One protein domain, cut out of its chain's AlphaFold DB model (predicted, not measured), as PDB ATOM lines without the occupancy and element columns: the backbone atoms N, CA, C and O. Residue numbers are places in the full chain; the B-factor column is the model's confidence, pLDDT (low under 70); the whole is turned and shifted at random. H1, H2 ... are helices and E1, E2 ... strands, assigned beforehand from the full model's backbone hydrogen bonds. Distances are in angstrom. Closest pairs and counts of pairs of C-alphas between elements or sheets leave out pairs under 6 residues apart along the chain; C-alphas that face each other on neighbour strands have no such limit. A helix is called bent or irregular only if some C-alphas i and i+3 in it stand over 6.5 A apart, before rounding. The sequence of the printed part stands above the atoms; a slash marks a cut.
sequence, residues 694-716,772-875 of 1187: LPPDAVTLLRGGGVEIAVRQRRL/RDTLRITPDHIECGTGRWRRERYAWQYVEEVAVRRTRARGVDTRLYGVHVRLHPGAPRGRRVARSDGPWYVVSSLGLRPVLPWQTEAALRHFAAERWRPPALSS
ATOM      1  N   LEU A 694      75.183 -31.929 111.725       56.91
ATOM      2  CA  LEU A 694      75.294 -32.383 110.338       56.91
ATOM      3  C   LEU A 694      76.747 -32.818 110.087       56.91
ATOM      4  O   LEU A 694      77.653 -32.119 110.536       56.91
ATOM      5  N   PRO A 695      76.990 -33.970 109.432       56.22
ATOM      6  CA  PRO A 695      78.342 -34.396 109.069       56.22
ATOM      7  C   PRO A 695      79.050 -33.312 108.228       56.22
ATOM      8  O   PRO A 695      78.375 -32.702 107.395       56.22
ATOM      9  N   PRO A 696      80.359 -33.045 108.411       48.91
ATOM     10  CA  PRO A 696      81.098 -32.040 107.628       48.91
ATOM     11  C   PRO A 696      81.000 -32.259 106.108       48.91
ATOM     12  O   PRO A 696      80.905 -31.308 105.340       48.91
ATOM     13  N   ASP A 697      80.903 -33.520 105.696       55.59
ATOM     14  CA  ASP A 697      80.729 -34.030 104.334       55.59
ATOM     15  C   ASP A 697      79.311 -33.836 103.755       55.59
ATOM     16  O   ASP A 697      79.047 -34.173 102.599       55.59
ATOM     17  N   ALA A 698      78.366 -33.289 104.529       64.00
ATOM     18  CA  ALA A 698      77.000 -33.048 104.063       64.00
ATOM     19  C   ALA A 698      76.877 -31.838 103.125       64.00
ATOM     20  O   ALA A 698      75.822 -31.681 102.509       64.00
ATOM     21  N   VAL A 699      77.911 -30.995 103.035       67.25
ATOM     22  CA  VAL A 699      77.918 -29.738 102.281       67.25
ATOM     23  C   VAL A 699      78.903 -29.833 101.114       67.25
ATOM     24  O   VAL A 699      80.079 -30.109 101.312       67.25
ATOM     25  N   THR A 700      78.442 -29.588  99.890       75.50
ATOM     26  CA  THR A 700      79.259 -29.625  98.669       75.50
ATOM     27  C   THR A 700      79.179 -28.285  97.940       75.50
ATOM     28  O   THR A 700      78.088 -27.745  97.750       75.50
ATOM     29  N   LEU A 701      80.325 -27.747  97.517       71.94
ATOM     30  CA  LEU A 701      80.384 -26.523  96.715       71.94
ATOM     31  C   LEU A 701      80.015 -26.826  95.253       71.94
ATOM     32  O   LEU A 701      80.475 -27.819  94.683       71.94
ATOM     33  N   LEU A 702      79.190 -25.982  94.635       74.00
ATOM     34  CA  LEU A 702      78.775 -26.141  93.238       74.00
ATOM     35  C   LEU A 702      79.744 -25.405  92.297       74.00
ATOM     36  O   LEU A 702      80.141 -24.276  92.574       74.00
ATOM     37  N   ARG A 703      80.082 -26.014  91.146       58.84
ATOM     38  CA  ARG A 703      81.009 -25.438  90.141       58.84
ATOM     39  C   ARG A 703      80.572 -24.073  89.577       58.84
ATOM     40  O   ARG A 703      81.417 -23.363  89.054       58.84
ATOM     41  N   GLY A 704      79.289 -23.715  89.683       62.09
ATOM     42  CA  GLY A 704      78.717 -22.445  89.204       62.09
ATOM     43  C   GLY A 704      78.447 -21.401  90.295       62.09
ATOM     44  O   GLY A 704      77.644 -20.502  90.071       62.09
ATOM     45  N   GLY A 705      79.050 -21.541  91.480       69.69
ATOM     46  CA  GLY A 705      78.734 -20.719  92.649       69.69
ATOM     47  C   GLY A 705      77.494 -21.241  93.382       69.69
ATOM     48  O   GLY A 705      76.471 -21.559  92.774       69.69
ATOM     49  N   GLY A 706      77.595 -21.398  94.704       79.00
ATOM     50  CA  GLY A 706      76.517 -21.946  95.529       79.00
ATOM     51  C   GLY A 706      76.892 -23.187  96.333       79.00
ATOM     52  O   GLY A 706      78.011 -23.701  96.266       79.00
ATOM     53  N   VAL A 707      75.926 -23.667  97.115       82.12
ATOM     54  CA  VAL A 707      76.098 -24.760  98.077       82.12
ATOM     55  C   VAL A 707      74.977 -25.781  97.929       82.12
ATOM     56  O   VAL A 707      73.798 -25.429  97.908       82.12
ATOM     57  N   GLU A 708      75.339 -27.060  97.876       82.81
ATOM     58  CA  GLU A 708      74.422 -28.186  98.020       82.81
ATOM     59  C   GLU A 708      74.589 -28.821  99.399       82.81
ATOM     60  O   GLU A 708      75.685 -29.210  99.785       82.81
ATOM     61  N   ILE A 709      73.491 -28.991 100.127       78.31
ATOM     62  CA  ILE A 709      73.436 -29.808 101.335       78.31
ATOM     63  C   ILE A 709      72.679 -31.077 101.006       78.31
ATOM     64  O   ILE A 709      71.545 -31.007 100.541       78.31
ATOM     65  N   ALA A 710      73.253 -32.236 101.300       73.00
ATOM     66  CA  ALA A 710      72.584 -33.515 101.133       73.00
ATOM     67  C   ALA A 710      72.426 -34.227 102.480       73.00
ATOM     68  O   ALA A 710      73.362 -34.829 103.001       73.00
ATOM     69  N   VAL A 711      71.205 -34.239 103.017       67.19
ATOM     70  CA  VAL A 711      70.882 -34.946 104.262       67.19
ATOM     71  C   VAL A 711      70.261 -36.299 103.933       67.19
ATOM     72  O   VAL A 711      69.302 -36.397 103.174       67.19
ATOM     73  N   ARG A 712      70.795 -37.380 104.509       61.31
ATOM     74  CA  ARG A 712      70.231 -38.731 104.358       61.31
ATOM     75  C   ARG A 712      69.387 -39.089 105.576       61.31
ATOM     76  O   ARG A 712      69.933 -39.520 106.590       61.31
ATOM     77  N   GLN A 713      68.066 -38.979 105.467       57.03
ATOM     78  CA  GLN A 713      67.136 -39.321 106.549       57.03
ATOM     79  C   GLN A 713      66.535 -40.725 106.399       57.03
ATOM     80  O   GLN A 713      66.349 -41.244 105.294       57.03
ATOM     81  N   ARG A 714      66.230 -41.370 107.533       51.34
ATOM     82  CA  ARG A 714      65.486 -42.640 107.558       51.34
ATOM     83  C   ARG A 714      63.992 -42.347 107.411       51.34
ATOM     84  O   ARG A 714      63.479 -41.456 108.076       51.34
ATOM     85  N   ARG A 715      63.301 -43.099 106.547       46.16
ATOM     86  CA  ARG A 715      61.881 -42.871 106.213       46.16
ATOM     87  C   ARG A 715      60.900 -43.259 107.327       46.16
ATOM     88  O   ARG A 715      59.795 -42.734 107.338       46.16
ATOM     89  N   LEU A 716      61.284 -44.147 108.247       45.81
ATOM     90  CA  LEU A 716      60.405 -44.694 109.285       45.81
ATOM     91  C   LEU A 716      61.089 -44.754 110.657       45.81
ATOM     92  O   LEU A 716      62.271 -45.092 110.767       45.81
ATOM     93  N   ARG A 772      67.303 -39.049 100.474       63.62
ATOM     94  CA  ARG A 772      68.284 -37.989 100.262       63.62
ATOM     95  C   ARG A 772      67.492 -36.714 100.040       63.62
ATOM     96  O   ARG A 772      66.837 -36.577  99.006       63.62
ATOM     97  N   ASP A 773      67.550 -35.843 101.026       69.56
ATOM     98  CA  ASP A 773      66.944 -34.527 100.999       69.56
ATOM     99  C   ASP A 773      68.072 -33.571 100.620       69.56
ATOM    100  O   ASP A 773      69.059 -33.445 101.347       69.56
ATOM    101  N   THR A 774      67.987 -32.995  99.425       79.38
ATOM    102  CA  THR A 774      68.987 -32.068  98.897       79.38
ATOM    103  C   THR A 774      68.458 -30.648  98.972       79.38
ATOM    104  O   THR A 774      67.375 -30.379  98.456       79.38
ATOM    105  N   LEU A 775      69.224 -29.745  99.572       84.38
ATOM    106  CA  LEU A 775      69.000 -28.306  99.517       84.38
ATOM    107  C   LEU A 775      70.108 -27.689  98.674       84.38
ATOM    108  O   LEU A 775      71.266 -27.747  99.071       84.38
ATOM    109  N   ARG A 776      69.767 -27.108  97.529       85.62
ATOM    110  CA  ARG A 776      70.701 -26.361  96.686       85.62
ATOM    111  C   ARG A 776      70.390 -24.879  96.770       85.62
ATOM    112  O   ARG A 776      69.239 -24.479  96.624       85.62
ATOM    113  N   ILE A 777      71.424 -24.088  97.008       86.12
ATOM    114  CA  ILE A 777      71.372 -22.629  97.058       86.12
ATOM    115  C   ILE A 777      72.351 -22.137  95.996       86.12
ATOM    116  O   ILE A 777      73.549 -22.380  96.123       86.12
ATOM    117  N   THR A 778      71.840 -21.496  94.950       86.56
ATOM    118  CA  THR A 778      72.611 -20.955  93.818       86.56
ATOM    119  C   THR A 778      72.302 -19.462  93.636       86.56
ATOM    120  O   THR A 778      71.367 -18.959  94.268       86.56
ATOM    121  N   PRO A 779      73.043 -18.736  92.776       83.75
ATOM    122  CA  PRO A 779      72.770 -17.326  92.492       83.75
ATOM    123  C   PRO A 779      71.346 -17.047  92.003       83.75
ATOM    124  O   PRO A 779      70.777 -16.024  92.361       83.75
ATOM    125  N   ASP A 780      70.744 -17.976  91.255       84.44
ATOM    126  CA  ASP A 780      69.455 -17.741  90.590       84.44
ATOM    127  C   ASP A 780      68.248 -18.276  91.376       84.44
ATOM    128  O   ASP A 780      67.116 -17.805  91.206       84.44
ATOM    129  N   HIS A 781      68.448 -19.294  92.221       84.88
ATOM    130  CA  HIS A 781      67.344 -19.998  92.868       84.88
ATOM    131  C   HIS A 781      67.717 -20.739  94.155       84.88
ATOM    132  O   HIS A 781      68.874 -21.048  94.438       84.88
ATOM    133  N   ILE A 782      66.677 -21.126  94.893       86.00
ATOM    134  CA  ILE A 782      66.741 -22.147  95.936       86.00
ATOM    135  C   ILE A 782      65.968 -23.383  95.473       86.00
ATOM    136  O   ILE A 782      64.818 -23.305  95.040       86.00
ATOM    137  N   GLU A 783      66.612 -24.541  95.512       85.88
ATOM    138  CA  GLU A 783      66.046 -25.805  95.043       85.88
ATOM    139  C   GLU A 783      66.028 -26.821  96.180       85.88
ATOM    140  O   GLU A 783      67.043 -27.078  96.832       85.88
ATOM    141  N   CYS A 784      64.867 -27.435  96.397       82.94
ATOM    142  CA  CYS A 784      64.742 -28.596  97.267       82.94
ATOM    143  C   CYS A 784      64.458 -29.845  96.455       82.94
ATOM    144  O   CYS A 784      63.550 -29.875  95.627       82.94
ATOM    145  N   GLY A 785      65.195 -30.907  96.755       71.31
ATOM    146  CA  GLY A 785      64.989 -32.219  96.176       71.31
ATOM    147  C   GLY A 785      64.747 -33.275  97.242       71.31
ATOM    148  O   GLY A 785      65.441 -33.310  98.253       71.31
ATOM    149  N   THR A 786      63.781 -34.166  97.026       63.50
ATOM    150  CA  THR A 786      63.620 -35.377  97.845       63.50
ATOM    151  C   THR A 786      63.708 -36.632  96.987       63.50
ATOM    152  O   THR A 786      62.725 -37.094  96.410       63.50
ATOM    153  N   GLY A 787      64.898 -37.232  96.942       60.84
ATOM    154  CA  GLY A 787      65.218 -38.355  96.054       60.84
ATOM    155  C   GLY A 787      65.630 -37.924  94.637       60.84
ATOM    156  O   GLY A 787      65.932 -36.761  94.394       60.84
ATOM    157  N   ARG A 788      65.684 -38.884  93.698       49.56
ATOM    158  CA  ARG A 788      66.207 -38.681  92.326       49.56
ATOM    159  C   ARG A 788      65.226 -37.984  91.366       49.56
ATOM    160  O   ARG A 788      65.676 -37.349  90.427       49.56
ATOM    161  N   TRP A 789      63.919 -38.062  91.635       47.06
ATOM    162  CA  TRP A 789      62.843 -37.667  90.705       47.06
ATOM    163  C   TRP A 789      61.984 -36.487  91.178       47.06
ATOM    164  O   TRP A 789      60.954 -36.191  90.585       47.06
ATOM    165  N   ARG A 790      62.334 -35.852  92.302       63.44
ATOM    166  CA  ARG A 790      61.500 -34.815  92.925       63.44
ATOM    167  C   ARG A 790      62.371 -33.634  93.285       63.44
ATOM    168  O   ARG A 790      63.015 -33.685  94.327       63.44
ATOM    169  N   ARG A 791      62.416 -32.627  92.421       69.75
ATOM    170  CA  ARG A 791      63.113 -31.356  92.635       69.75
ATOM    171  C   ARG A 791      62.133 -30.231  92.350       69.75
ATOM    172  O   ARG A 791      61.475 -30.247  91.318       69.75
ATOM    173  N   GLU A 792      62.020 -29.306  93.285       77.50
ATOM    174  CA  GLU A 792      61.198 -28.104  93.173       77.50
ATOM    175  C   GLU A 792      62.149 -26.912  93.248       77.50
ATOM    176  O   GLU A 792      62.974 -26.825  94.164       77.50
ATOM    177  N   ARG A 793      62.066 -26.038  92.246       83.19
ATOM    178  CA  ARG A 793      62.954 -24.890  92.063       83.19
ATOM    179  C   ARG A 793      62.172 -23.611  92.327       83.19
ATOM    180  O   ARG A 793      61.157 -23.369  91.681       83.19
ATOM    181  N   TYR A 794      62.682 -22.777  93.223       84.56
ATOM    182  CA  TYR A 794      62.128 -21.462  93.519       84.56
ATOM    183  C   TYR A 794      63.143 -20.393  93.127       84.56
ATOM    184  O   TYR A 794      64.154 -20.212  93.802       84.56
ATOM    185  N   ALA A 795      62.889 -19.706  92.011       86.38
ATOM    186  CA  ALA A 795      63.691 -18.551  91.617       86.38
ATOM    187  C   ALA A 795      63.574 -17.454  92.680       86.38
ATOM    188  O   ALA A 795      62.483 -17.226  93.213       86.38
ATOM    189  N   TRP A 796      64.672 -16.757  92.974       86.19
ATOM    190  CA  TRP A 796      64.694 -15.780  94.065       86.19
ATOM    191  C   TRP A 796      63.678 -14.642  93.898       86.19
ATOM    192  O   TRP A 796      63.169 -14.137  94.893       86.19
ATOM    193  N   GLN A 797      63.307 -14.292  92.662       84.00
ATOM    194  CA  GLN A 797      62.257 -13.309  92.355       84.00
ATOM    195  C   GLN A 797      60.870 -13.679  92.908       84.00
ATOM    196  O   GLN A 797      60.039 -12.809  93.140       84.00
ATOM    197  N   TYR A 798      60.614 -14.970  93.131       83.88
ATOM    198  CA  TYR A 798      59.356 -15.463  93.689       83.88
ATOM    199  C   TYR A 798      59.425 -15.695  95.198       83.88
ATOM    200  O   TYR A 798      58.395 -15.984  95.810       83.88
ATOM    201  N   VAL A 799      60.615 -15.591  95.789       84.94
ATOM    202  CA  VAL A 799      60.859 -15.798  97.214       84.94
ATOM    203  C   VAL A 799      60.808 -14.445  97.912       84.94
ATOM    204  O   VAL A 799      61.677 -13.599  97.722       84.94
ATOM    205  N   GLU A 800      59.787 -14.259  98.742       86.69
ATOM    206  CA  GLU A 800      59.638 -13.071  99.581       86.69
ATOM    207  C   GLU A 800      60.594 -13.141 100.779       86.69
ATOM    208  O   GLU A 800      61.214 -12.150 101.154       86.69
ATOM    209  N   GLU A 801      60.731 -14.323 101.388       88.19
ATOM    210  CA  GLU A 801      61.490 -14.479 102.630       88.19
ATOM    211  C   GLU A 801      61.997 -15.914 102.834       88.19
ATOM    212  O   GLU A 801      61.317 -16.882 102.487       88.19
ATOM    213  N   VAL A 802      63.172 -16.062 103.451       87.44
ATOM    214  CA  VAL A 802      63.768 -17.338 103.866       87.44
ATOM    215  C   VAL A 802      64.129 -17.282 105.347       87.44
ATOM    216  O   VAL A 802      64.846 -16.385 105.782       87.44
ATOM    217  N   ALA A 803      63.665 -18.263 106.126       85.00
ATOM    218  CA  ALA A 803      63.898 -18.312 107.569       85.00
ATOM    219  C   ALA A 803      64.037 -19.749 108.094       85.00
ATOM    220  O   ALA A 803      63.415 -20.684 107.582       85.00
ATOM    221  N   VAL A 804      64.809 -19.927 109.172       82.44
ATOM    222  CA  VAL A 804      64.880 -21.200 109.912       82.44
ATOM    223  C   VAL A 804      63.784 -21.234 110.970       82.44
ATOM    224  O   VAL A 804      63.785 -20.449 111.917       82.44
ATOM    225  N   ARG A 805      62.824 -22.149 110.820       79.38
ATOM    226  CA  ARG A 805      61.627 -22.228 111.674       79.38
ATOM    227  C   ARG A 805      61.380 -23.660 112.132       79.38
ATOM    228  O   ARG A 805      61.863 -24.609 111.521       79.38
ATOM    229  N   ARG A 806      60.615 -23.835 113.218       70.81
ATOM    230  CA  ARG A 806      60.091 -25.161 113.581       70.81
ATOM    231  C   ARG A 806      59.125 -25.644 112.506       70.81
ATOM    232  O   ARG A 806      58.180 -24.939 112.151       70.81
ATOM    233  N   THR A 807      59.356 -26.856 112.033       65.56
ATOM    234  CA  THR A 807      58.561 -27.536 111.029       65.56
ATOM    235  C   THR A 807      57.287 -28.095 111.661       65.56
ATOM    236  O   THR A 807      57.328 -28.906 112.594       65.56
ATOM    237  N   ARG A 808      56.132 -27.690 111.127       59.22
ATOM    238  CA  ARG A 808      54.837 -28.314 111.416       59.22
ATOM    239  C   ARG A 808      54.451 -29.204 110.245       59.22
ATOM    240  O   ARG A 808      54.459 -28.763 109.102       59.22
ATOM    241  N   ALA A 809      54.118 -30.458 110.524       48.31
ATOM    242  CA  ALA A 809      53.627 -31.392 109.518       48.31
ATOM    243  C   ALA A 809      52.156 -31.687 109.814       48.31
ATOM    244  O   ALA A 809      51.840 -32.189 110.891       48.31
ATOM    245  N   ARG A 810      51.255 -31.362 108.874       48.22
ATOM    246  CA  ARG A 810      49.797 -31.579 109.016       48.22
ATOM    247  C   ARG A 810      49.226 -31.004 110.330       48.22
ATOM    248  O   ARG A 810      48.473 -31.674 111.025       48.22
ATOM    249  N   GLY A 811      49.641 -29.791 110.707       40.72
ATOM    250  CA  GLY A 811      49.183 -29.117 111.934       40.72
ATOM    251  C   GLY A 811      49.837 -29.593 113.240       40.72
ATOM    252  O   GLY A 811      49.550 -29.036 114.299       40.72
ATOM    253  N   VAL A 812      50.745 -30.576 113.195       38.31
ATOM    254  CA  VAL A 812      51.466 -31.081 114.374       38.31
ATOM    255  C   VAL A 812      52.863 -30.460 114.444       38.31
ATOM    256  O   VAL A 812      53.634 -30.554 113.488       38.31
ATOM    257  N   ASP A 813      53.207 -29.843 115.581       49.22
ATOM    258  CA  ASP A 813      54.575 -29.385 115.868       49.22
ATOM    259  C   ASP A 813      55.498 -30.598 116.030       49.22
ATOM    260  O   ASP A 813      55.373 -31.379 116.975       49.22
ATOM    261  N   THR A 814      56.414 -30.769 115.076       52.22
ATOM    262  CA  THR A 814      57.314 -31.927 115.033       52.22
ATOM    263  C   THR A 814      58.528 -31.771 115.949       52.22
ATOM    264  O   THR A 814      59.328 -32.699 116.051       52.22
ATOM    265  N   ARG A 815      58.691 -30.616 116.622       54.03
ATOM    266  CA  ARG A 815      59.906 -30.193 117.353       54.03
ATOM    267  C   ARG A 815      61.172 -30.091 116.491       54.03
ATOM    268  O   ARG A 815      62.213 -29.690 117.009       54.03
ATOM    269  N   LEU A 816      61.100 -30.438 115.208       61.28
ATOM    270  CA  LEU A 816      62.194 -30.308 114.256       61.28
ATOM    271  C   LEU A 816      62.209 -28.884 113.700       61.28
ATOM    272  O   LEU A 816      61.161 -28.278 113.511       61.28
ATOM    273  N   TYR A 817      63.394 -28.354 113.444       73.06
ATOM    274  CA  TYR A 817      63.644 -27.125 112.711       73.06
ATOM    275  C   TYR A 817      63.965 -27.455 111.254       73.06
ATOM    276  O   TYR A 817      64.520 -28.514 110.949       73.06
ATOM    277  N   GLY A 818      63.634 -26.532 110.360       77.75
ATOM    278  CA  GLY A 818      63.912 -26.616 108.934       77.75
ATOM    279  C   GLY A 818      64.116 -25.237 108.313       77.75
ATOM    280  O   GLY A 818      63.782 -24.220 108.922       77.75
ATOM    281  N   VAL A 819      64.645 -25.210 107.091       83.50
ATOM    282  CA  VAL A 819      64.699 -24.015 106.236       83.50
ATOM    283  C   VAL A 819      63.357 -23.879 105.527       83.50
ATOM    284  O   VAL A 819      62.910 -24.816 104.861       83.50
ATOM    285  N   HIS A 820      62.695 -22.743 105.710       86.62
ATOM    286  CA  HIS A 820      61.390 -22.447 105.127       86.62
ATOM    287  C   HIS A 820      61.502 -21.248 104.183       86.62
ATOM    288  O   HIS A 820      62.248 -20.313 104.469       86.62
ATOM    289  N   VAL A 821      60.725 -21.261 103.100       87.38
ATOM    290  CA  VAL A 821      60.598 -20.141 102.155       87.38
ATOM    291  C   VAL A 821      59.156 -19.646 102.103       87.38
ATOM    292  O   VAL A 821      58.215 -20.443 102.141       87.38
ATOM    293  N   ARG A 822      58.983 -18.331 102.026       86.44
ATOM    294  CA  ARG A 822      57.713 -17.648 101.779       86.44
ATOM    295  C   ARG A 822      57.702 -17.179 100.328       86.44
ATOM    296  O   ARG A 822      58.674 -16.580  99.879       86.44
ATOM    297  N   LEU A 823      56.638 -17.501  99.595       84.44
ATOM    298  CA  LEU A 823      56.517 -17.192  98.167       84.44
ATOM    299  C   LEU A 823      55.517 -16.055  97.931       84.44
ATOM    300  O   LEU A 823      54.518 -15.970  98.649       84.44
ATOM    301  N   HIS A 824      55.739 -15.245  96.892       80.62
ATOM    302  CA  HIS A 824      54.776 -14.228  96.456       80.62
ATOM    303  C   HIS A 824      53.425 -14.851  96.033       80.62
ATOM    304  O   HIS A 824      53.403 -15.969  95.509       80.62
ATOM    305  N   PRO A 825      52.286 -14.139  96.186       72.44
ATOM    306  CA  PRO A 825      50.952 -14.659  95.853       72.44
ATOM    307  C   PRO A 825      50.783 -15.145  94.402       72.44
ATOM    308  O   PRO A 825      49.998 -16.064  94.169       72.44
ATOM    309  N   GLY A 826      51.537 -14.565  93.459       68.56
ATOM    310  CA  GLY A 826      51.558 -14.931  92.035       68.56
ATOM    311  C   GLY A 826      52.656 -15.923  91.628       68.56
ATOM    312  O   GLY A 826      52.829 -16.182  90.441       68.56
ATOM    313  N   ALA A 827      53.424 -16.469  92.577       73.81
ATOM    314  CA  ALA A 827      54.473 -17.434  92.270       73.81
ATOM    315  C   ALA A 827      53.878 -18.760  91.748       73.81
ATOM    316  O   ALA A 827      52.895 -19.251  92.322       73.81
ATOM    317  N   PRO A 828      54.480 -19.392  90.720       68.19
ATOM    318  CA  PRO A 828      54.054 -20.707  90.259       68.19
ATOM    319  C   PRO A 828      54.142 -21.709  91.417       68.19
ATOM    320  O   PRO A 828      55.206 -21.952  91.992       68.19
ATOM    321  N   ARG A 829      52.991 -22.262  91.813       60.78
ATOM    322  CA  ARG A 829      52.909 -23.198  92.938       60.78
ATOM    323  C   ARG A 829      53.485 -24.543  92.505       60.78
ATOM    324  O   ARG A 829      52.874 -25.250  91.709       60.78
ATOM    325  N   GLY A 830      54.644 -24.893  93.061       57.94
ATOM    326  CA  GLY A 830      55.238 -26.223  92.921       57.94
ATOM    327  C   GLY A 830      54.238 -27.322  93.291       57.94
ATOM    328  O   GLY A 830      53.402 -27.157  94.188       57.94
ATOM    329  N   ARG A 831      54.296 -28.453  92.585       51.47
ATOM    330  CA  ARG A 831      53.212 -29.443  92.542       51.47
ATOM    331  C   ARG A 831      53.005 -30.180  93.865       51.47
ATOM    332  O   ARG A 831      51.950 -30.798  93.985       51.47
ATOM    333  N   ARG A 832      53.951 -30.163  94.830       52.75
ATOM    334  CA  ARG A 832      53.803 -30.810  96.167       52.75
ATOM    335  C   ARG A 832      54.959 -30.530  97.162       52.75
ATOM    336  O   ARG A 832      55.691 -31.446  97.538       52.75
ATOM    337  N   VAL A 833      55.071 -29.308  97.694       54.06
ATOM    338  CA  VAL A 833      55.850 -29.051  98.931       54.06
ATOM    339  C   VAL A 833      54.919 -29.009 100.141       54.06
ATOM    340  O   VAL A 833      53.835 -28.431 100.086       54.06
ATOM    341  N   ALA A 834      55.320 -29.658 101.240       55.34
ATOM    342  CA  ALA A 834      54.546 -29.657 102.475       55.34
ATOM    343  C   ALA A 834      54.478 -28.228 103.031       55.34
ATOM    344  O   ALA A 834      55.454 -27.707 103.575       55.34
ATOM    345  N   ARG A 835      53.316 -27.591 102.869       61.78
ATOM    346  CA  ARG A 835      52.978 -26.323 103.512       61.78
ATOM    347  C   ARG A 835      53.115 -26.516 105.022       61.78
ATOM    348  O   ARG A 835      52.450 -27.387 105.585       61.78
ATOM    349  N   SER A 836      54.014 -25.768 105.658       58.81
ATOM    350  CA  SER A 836      54.219 -25.905 107.103       58.81
ATOM    351  C   SER A 836      53.115 -25.205 107.876       58.81
ATOM    352  O   SER A 836      52.551 -25.790 108.796       58.81
ATOM    353  N   ASP A 837      52.900 -23.924 107.566       60.75
ATOM    354  CA  ASP A 837      51.993 -23.021 108.276       60.75
ATOM    355  C   ASP A 837      51.852 -21.708 107.482       60.75
ATOM    356  O   ASP A 837      52.857 -21.203 106.975       60.75
ATOM    357  N   GLY A 838      50.647 -21.149 107.347       66.31
ATOM    358  CA  GLY A 838      50.437 -19.895 106.604       66.31
ATOM    359  C   GLY A 838      51.022 -19.919 105.172       66.31
ATOM    360  O   GLY A 838      50.842 -20.913 104.467       66.31
ATOM    361  N   PRO A 839      51.702 -18.867 104.682       72.56
ATOM    362  CA  PRO A 839      52.305 -18.825 103.339       72.56
ATOM    363  C   PRO A 839      53.674 -19.537 103.221       72.56
ATOM    364  O   PRO A 839      54.354 -19.393 102.205       72.56
ATOM    365  N   TRP A 840      54.104 -20.293 104.242       77.06
ATOM    366  CA  TRP A 840      55.453 -20.864 104.317       77.06
ATOM    367  C   TRP A 840      55.543 -22.315 103.830       77.06
ATOM    368  O   TRP A 840      54.791 -23.199 104.263       77.06
ATOM    369  N   TYR A 841      56.562 -22.579 103.016       79.75
ATOM    370  CA  TYR A 841      56.890 -23.885 102.448       79.75
ATOM    371  C   TYR A 841      58.194 -24.414 103.049       79.75
ATOM    372  O   TYR A 841      59.179 -23.684 103.145       79.75
ATOM    373  N   VAL A 842      58.209 -25.679 103.479       78.06
ATOM    374  CA  VAL A 842      59.418 -26.320 104.033       78.06
ATOM    375  C   VAL A 842      60.315 -26.776 102.890       78.06
ATOM    376  O   VAL A 842      59.916 -27.636 102.111       78.06
ATOM    377  N   VAL A 843      61.533 -26.249 102.824       77.19
ATOM    378  CA  VAL A 843      62.495 -26.540 101.748       77.19
ATOM    379  C   VAL A 843      63.537 -27.565 102.200       77.19
ATOM    380  O   VAL A 843      63.956 -28.412 101.417       77.19
ATOM    381  N   SER A 844      63.918 -27.564 103.480       77.56
ATOM    382  CA  SER A 844      64.808 -28.588 104.047       77.56
ATOM    383  C   SER A 844      64.575 -28.780 105.542       77.56
ATOM    384  O   SER A 844      64.173 -27.842 106.227       77.56
ATOM    385  N   SER A 845      64.845 -29.978 106.068       71.44
ATOM    386  CA  SER A 845      64.775 -30.269 107.506       71.44
ATOM    387  C   SER A 845      66.180 -30.356 108.117       71.44
ATOM    388  O   SER A 845      67.056 -31.039 107.592       71.44
ATOM    389  N   LEU A 846      66.400 -29.651 109.231       65.06
ATOM    390  CA  LEU A 846      67.706 -29.482 109.886       65.06
ATOM    391  C   LEU A 846      67.879 -30.366 111.130       65.06
ATOM    392  O   LEU A 846      69.002 -30.675 111.517       65.06
ATOM    393  N   GLY A 847      66.780 -30.798 111.758       65.50
ATOM    394  CA  GLY A 847      66.803 -31.635 112.963       65.50
ATOM    395  C   GLY A 847      66.264 -30.907 114.194       65.50
ATOM    396  O   GLY A 847      65.434 -30.023 114.076       65.50
ATOM    397  N   LEU A 848      66.692 -31.267 115.406       56.31
ATOM    398  CA  LEU A 848      66.117 -30.732 116.659       56.31
ATOM    399  C   LEU A 848      66.630 -29.332 117.063       56.31
ATOM    400  O   LEU A 848      66.247 -28.829 118.119       56.31
ATOM    401  N   ARG A 849      67.510 -28.707 116.269       62.75
ATOM    402  CA  ARG A 849      68.180 -27.439 116.607       62.75
ATOM    403  C   ARG A 849      68.020 -26.402 115.481       62.75
ATOM    404  O   ARG A 849      68.100 -26.794 114.321       62.75
ATOM    405  N   PRO A 850      67.863 -25.099 115.793       68.44
ATOM    406  CA  PRO A 850      67.745 -24.018 114.806       68.44
ATOM    407  C   PRO A 850      69.096 -23.542 114.241       68.44
ATOM    408  O   PRO A 850      69.224 -22.376 113.887       68.44
ATOM    409  N   VAL A 851      70.121 -24.399 114.207       68.44
ATOM    410  CA  VAL A 851      71.487 -24.008 113.823       68.44
ATOM    411  C   VAL A 851      71.811 -24.615 112.464       68.44
ATOM    412  O   VAL A 851      71.703 -25.831 112.292       68.44
ATOM    413  N   LEU A 852      72.188 -23.767 111.509       71.19
ATOM    414  CA  LEU A 852      72.663 -24.178 110.190       71.19
ATOM    415  C   LEU A 852      74.160 -24.517 110.233       71.19
ATOM    416  O   LEU A 852      74.865 -24.045 111.119       71.19
ATOM    417  N   PRO A 853      74.675 -25.322 109.292       74.94
ATOM    418  CA  PRO A 853      76.096 -25.292 108.964       74.94
ATOM    419  C   PRO A 853      76.487 -23.883 108.501       74.94
ATOM    420  O   PRO A 853      75.757 -23.267 107.717       74.94
ATOM    421  N   TRP A 854      77.642 -23.384 108.945       74.75
ATOM    422  CA  TRP A 854      78.083 -22.018 108.647       74.75
ATOM    423  C   TRP A 854      78.193 -21.756 107.141       74.75
ATOM    424  O   TRP A 854      77.866 -20.665 106.684       74.75
ATOM    425  N   GLN A 855      78.554 -22.775 106.352       76.50
ATOM    426  CA  GLN A 855      78.630 -22.704 104.889       76.50
ATOM    427  C   GLN A 855      77.270 -22.386 104.261       76.50
ATOM    428  O   GLN A 855      77.158 -21.614 103.311       76.50
ATOM    429  N   THR A 856      76.215 -22.996 104.800       77.69
ATOM    430  CA  THR A 856      74.839 -22.774 104.363       77.69
ATOM    431  C   THR A 856      74.345 -21.405 104.790       77.69
ATOM    432  O   THR A 856      73.689 -20.720 104.011       77.69
ATOM    433  N   GLU A 857      74.656 -21.002 106.021       80.00
ATOM    434  CA  GLU A 857      74.291 -19.680 106.521       80.00
ATOM    435  C   GLU A 857      74.979 -18.569 105.710       80.00
ATOM    436  O   GLU A 857      74.323 -17.593 105.352       80.00
ATOM    437  N   ALA A 858      76.252 -18.745 105.342       77.00
ATOM    438  CA  ALA A 858      76.985 -17.836 104.460       77.00
ATOM    439  C   ALA A 858      76.346 -17.747 103.063       77.00
ATOM    440  O   ALA A 858      76.143 -16.646 102.552       77.00
ATOM    441  N   ALA A 859      75.962 -18.886 102.471       80.94
ATOM    442  CA  ALA A 859      75.315 -18.920 101.158       80.94
ATOM    443  C   ALA A 859      73.939 -18.237 101.175       80.94
ATOM    444  O   ALA A 859      73.612 -17.487 100.259       80.94
ATOM    445  N   LEU A 860      73.141 -18.444 102.229       84.88
ATOM    446  CA  LEU A 860      71.850 -17.769 102.387       84.88
ATOM    447  C   LEU A 860      72.022 -16.263 102.612       84.88
ATOM    448  O   LEU A 860      71.311 -15.487 101.981       84.88
ATOM    449  N   ARG A 861      72.991 -15.829 103.431       83.12
ATOM    450  CA  ARG A 861      73.288 -14.396 103.613       83.12
ATOM    451  C   ARG A 861      73.685 -13.710 102.308       83.12
ATOM    452  O   ARG A 861      73.315 -12.559 102.110       83.12
ATOM    453  N   HIS A 862      74.420 -14.399 101.439       82.88
ATOM    454  CA  HIS A 862      74.870 -13.832 100.174       82.88
ATOM    455  C   HIS A 862      73.790 -13.879  99.080       82.88
ATOM    456  O   HIS A 862      73.412 -12.835  98.560       82.88
ATOM    457  N   PHE A 863      73.253 -15.061  98.753       84.38
ATOM    458  CA  PHE A 863      72.346 -15.232  97.606       84.38
ATOM    459  C   PHE A 863      70.896 -14.839  97.898       84.38
ATOM    460  O   PHE A 863      70.209 -14.326  97.018       84.38
ATOM    461  N   ALA A 864      70.410 -15.046  99.127       82.50
ATOM    462  CA  ALA A 864      69.069 -14.591  99.495       82.50
ATOM    463  C   ALA A 864      69.060 -13.115  99.945       82.50
ATOM    464  O   ALA A 864      67.993 -12.502  99.936       82.50
ATOM    465  N   ALA A 865      70.224 -12.538 100.275       82.50
ATOM    466  CA  ALA A 865      70.405 -11.132 100.649       82.50
ATOM    467  C   ALA A 865      69.351 -10.657 101.675       82.50
ATOM    468  O   ALA A 865      69.169 -11.294 102.713       82.50
ATOM    469  N   GLU A 866      68.619  -9.578 101.382       79.31
ATOM    470  CA  GLU A 866      67.579  -9.005 102.255       79.31
ATOM    471  C   GLU A 866      66.415  -9.966 102.566       79.31
ATOM    472  O   GLU A 866      65.697  -9.778 103.550       79.31
ATOM    473  N   ARG A 867      66.241 -11.034 101.773       85.75
ATOM    474  CA  ARG A 867      65.203 -12.057 101.984       85.75
ATOM    475  C   ARG A 867      65.565 -13.016 103.120       85.75
ATOM    476  O   ARG A 867      64.692 -13.741 103.595       85.75
ATOM    477  N   TRP A 868      66.830 -13.082 103.543       86.25
ATOM    478  CA  TRP A 868      67.287 -13.994 104.592       86.25
ATOM    479  C   TRP A 868      67.083 -13.418 105.995       86.25
ATOM    480  O   TRP A 868      67.618 -12.367 106.342       86.25
ATOM    481  N   ARG A 869      66.373 -14.161 106.851       82.44
ATOM    482  CA  ARG A 869      66.261 -13.873 108.286       82.44
ATOM    483  C   ARG A 869      67.151 -14.832 109.085       82.44
ATOM    484  O   ARG A 869      66.823 -16.022 109.177       82.44
ATOM    485  N   PRO A 870      68.268 -14.353 109.665       71.00
ATOM    486  CA  PRO A 870      69.184 -15.211 110.404       71.00
ATOM    487  C   PRO A 870      68.522 -15.784 111.674       71.00
ATOM    488  O   PRO A 870      67.690 -15.118 112.295       71.00
ATOM    489  N   PRO A 871      68.873 -17.018 112.085       69.06
ATOM    490  CA  PRO A 871      68.420 -17.574 113.356       69.06
ATOM    491  C   PRO A 871      69.036 -16.819 114.549       69.06
ATOM    492  O   PRO A 871      70.123 -16.260 114.444       69.06
ATOM    493  N   ALA A 872      68.380 -16.876 115.715       55.22
ATOM    494  CA  ALA A 872      68.842 -16.224 116.955       55.22
ATOM    495  C   ALA A 872      70.235 -16.683 117.445       55.22
ATOM    496  O   ALA A 872      70.847 -16.021 118.275       55.22
ATOM    497  N   LEU A 873      70.723 -17.824 116.951       56.97
ATOM    498  CA  LEU A 873      72.072 -18.338 117.179       56.97
ATOM    499  C   LEU A 873      72.731 -18.528 115.810       56.97
ATOM    500  O   LEU A 873      72.355 -19.448 115.080       56.97
ATOM    501  N   SER A 874      73.682 -17.657 115.465       60.00
ATOM    502  CA  SER A 874      74.474 -17.781 114.239       60.00
ATOM    503  C   SER A 874      75.557 -18.845 114.411       60.00
ATOM    504  O   SER A 874      76.107 -19.027 115.495       60.00
ATOM    505  N   SER A 875      75.833 -19.570 113.334       62.22
ATOM    506  CA  SER A 875      76.901 -20.570 113.249       62.22
ATOM    507  C   SER A 875      78.189 -20.026 112.632       62.22
ATOM    508  O   SER A 875      79.166 -20.766 112.526       62.22
TER     509      SER A 875
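What this domain is: This is residues 694 to 716 and 772 to 875 of the 1187 residues of the protein "NACHT domain-containing protein" of Streptomyces sp. SCSIO 3032 (UniProt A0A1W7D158). Two antiparallel sheets lie partly face to face as a sandwich, E1 to E5 in one and the strongly twisted E6 to E9 in the other, and the helix H1 packs over the first sheet and beside the edge strand E6 of the second. The second sheet's long strands E6, E7 and E9 bend, and E9 crosses over E3 and E4. The printed part has 127 residues with nine named strands and then one named helix, and its class is mostly strand. The sheets run E1 - E2 - E3 - E4 - E5 and E6 - E7 - E9 - E8. The whole is compact, with a radius of gyration of the C-alphas of 13.5 A and spans of 35 by 34 by 34 A.

How they stand to each other: The first sheet begins with the hairpin of E1, residues 699 to 701, and E2, residues 707 to 713; N 700 and O 708 are 2.8 A apart, within hydrogen-bond range. E3, residues 772 to 777, is antiparallel to E2 at 162 degrees, with N 709 and O 775 at 2.8 A. E3, E4, residues 781 to 786, and E5, residues 791 to 795, form a meander, each strand the antiparallel neighbour of the one before; N 776 and O 783 are 2.8 A apart, and N 782 and O 794 2.9 A. The chain changes to the second sheet at the link from E5 to E6, residues 799 to 809. E6 and E7, residues 812 to 823, are a hairpin, with N 803 and O 820 at 3.0 A. E9, residues 840 to 847, is the other neighbour of E7, with N 819 and O 844 at 2.8 A. E8, residues 835 to 837, forms a hairpin with E9, with N 836 and O 840 at 3.0 A. In the sandwich, two sheets face to face, the facing parts are 10.7 A centre to centre and the strands of one stand at 31 degrees to those of the other. The closest C-alphas of E4 and E9 are those of Cys 784 and Val 843, 5.4 A apart. H1, residues 854 to 867, is on the first sheet at a height of 9.8 A, making two layers, a helix on one face of a sheet. On the local plane its line stands at 64 degrees to E2, across the strands. It is also on the second sheet, over none of its strands; the closest C-alphas of E6 and H1 are those of Glu 801 and Arg 867, 4.5 A apart. In H1, 7 of 10 O i to N i+4 pairs are within hydrogen-bond range.

Where its parts are: E1 begins at C-alpha 699, at (77.918, -29.738, 102.281). E2 is 19.1 A long from first to last C-alpha, E3 16.0 A, E4 16.6 A and E5 12.9 A. E6, 21.1 A, bends by 91 degrees at residue 806. E7, 21.9 A, begins at C-alpha 812, at (51.466, -31.081, 114.374), and bends by 114 degrees at residue 815. After the short E8, E9 is 17.9 A long and bends by 72 degrees at residue 843. H1 is 17.6 A long and ends at C-alpha 867, at (65.203, -12.057, 101.984); it is irregular, with C-alphas 863 and 866 9.1 A apart.

The domain as a whole: The two C-alphas farthest apart are those of Arg 703 and Gly 811, at 38.7 A. Residues 717 to 771 are not printed, and C-alphas 716 and 772 are 13.7 A apart across the cut. The link from E7 to E8, with 11 residues, is long. Residues 802 to 803 of E6 also pair, parallel, with residues 868 to 869. The mean pLDDT of the printed part is 70.9, and 56 residues are under 70, among them residues 807 to 816 and 828 to 838.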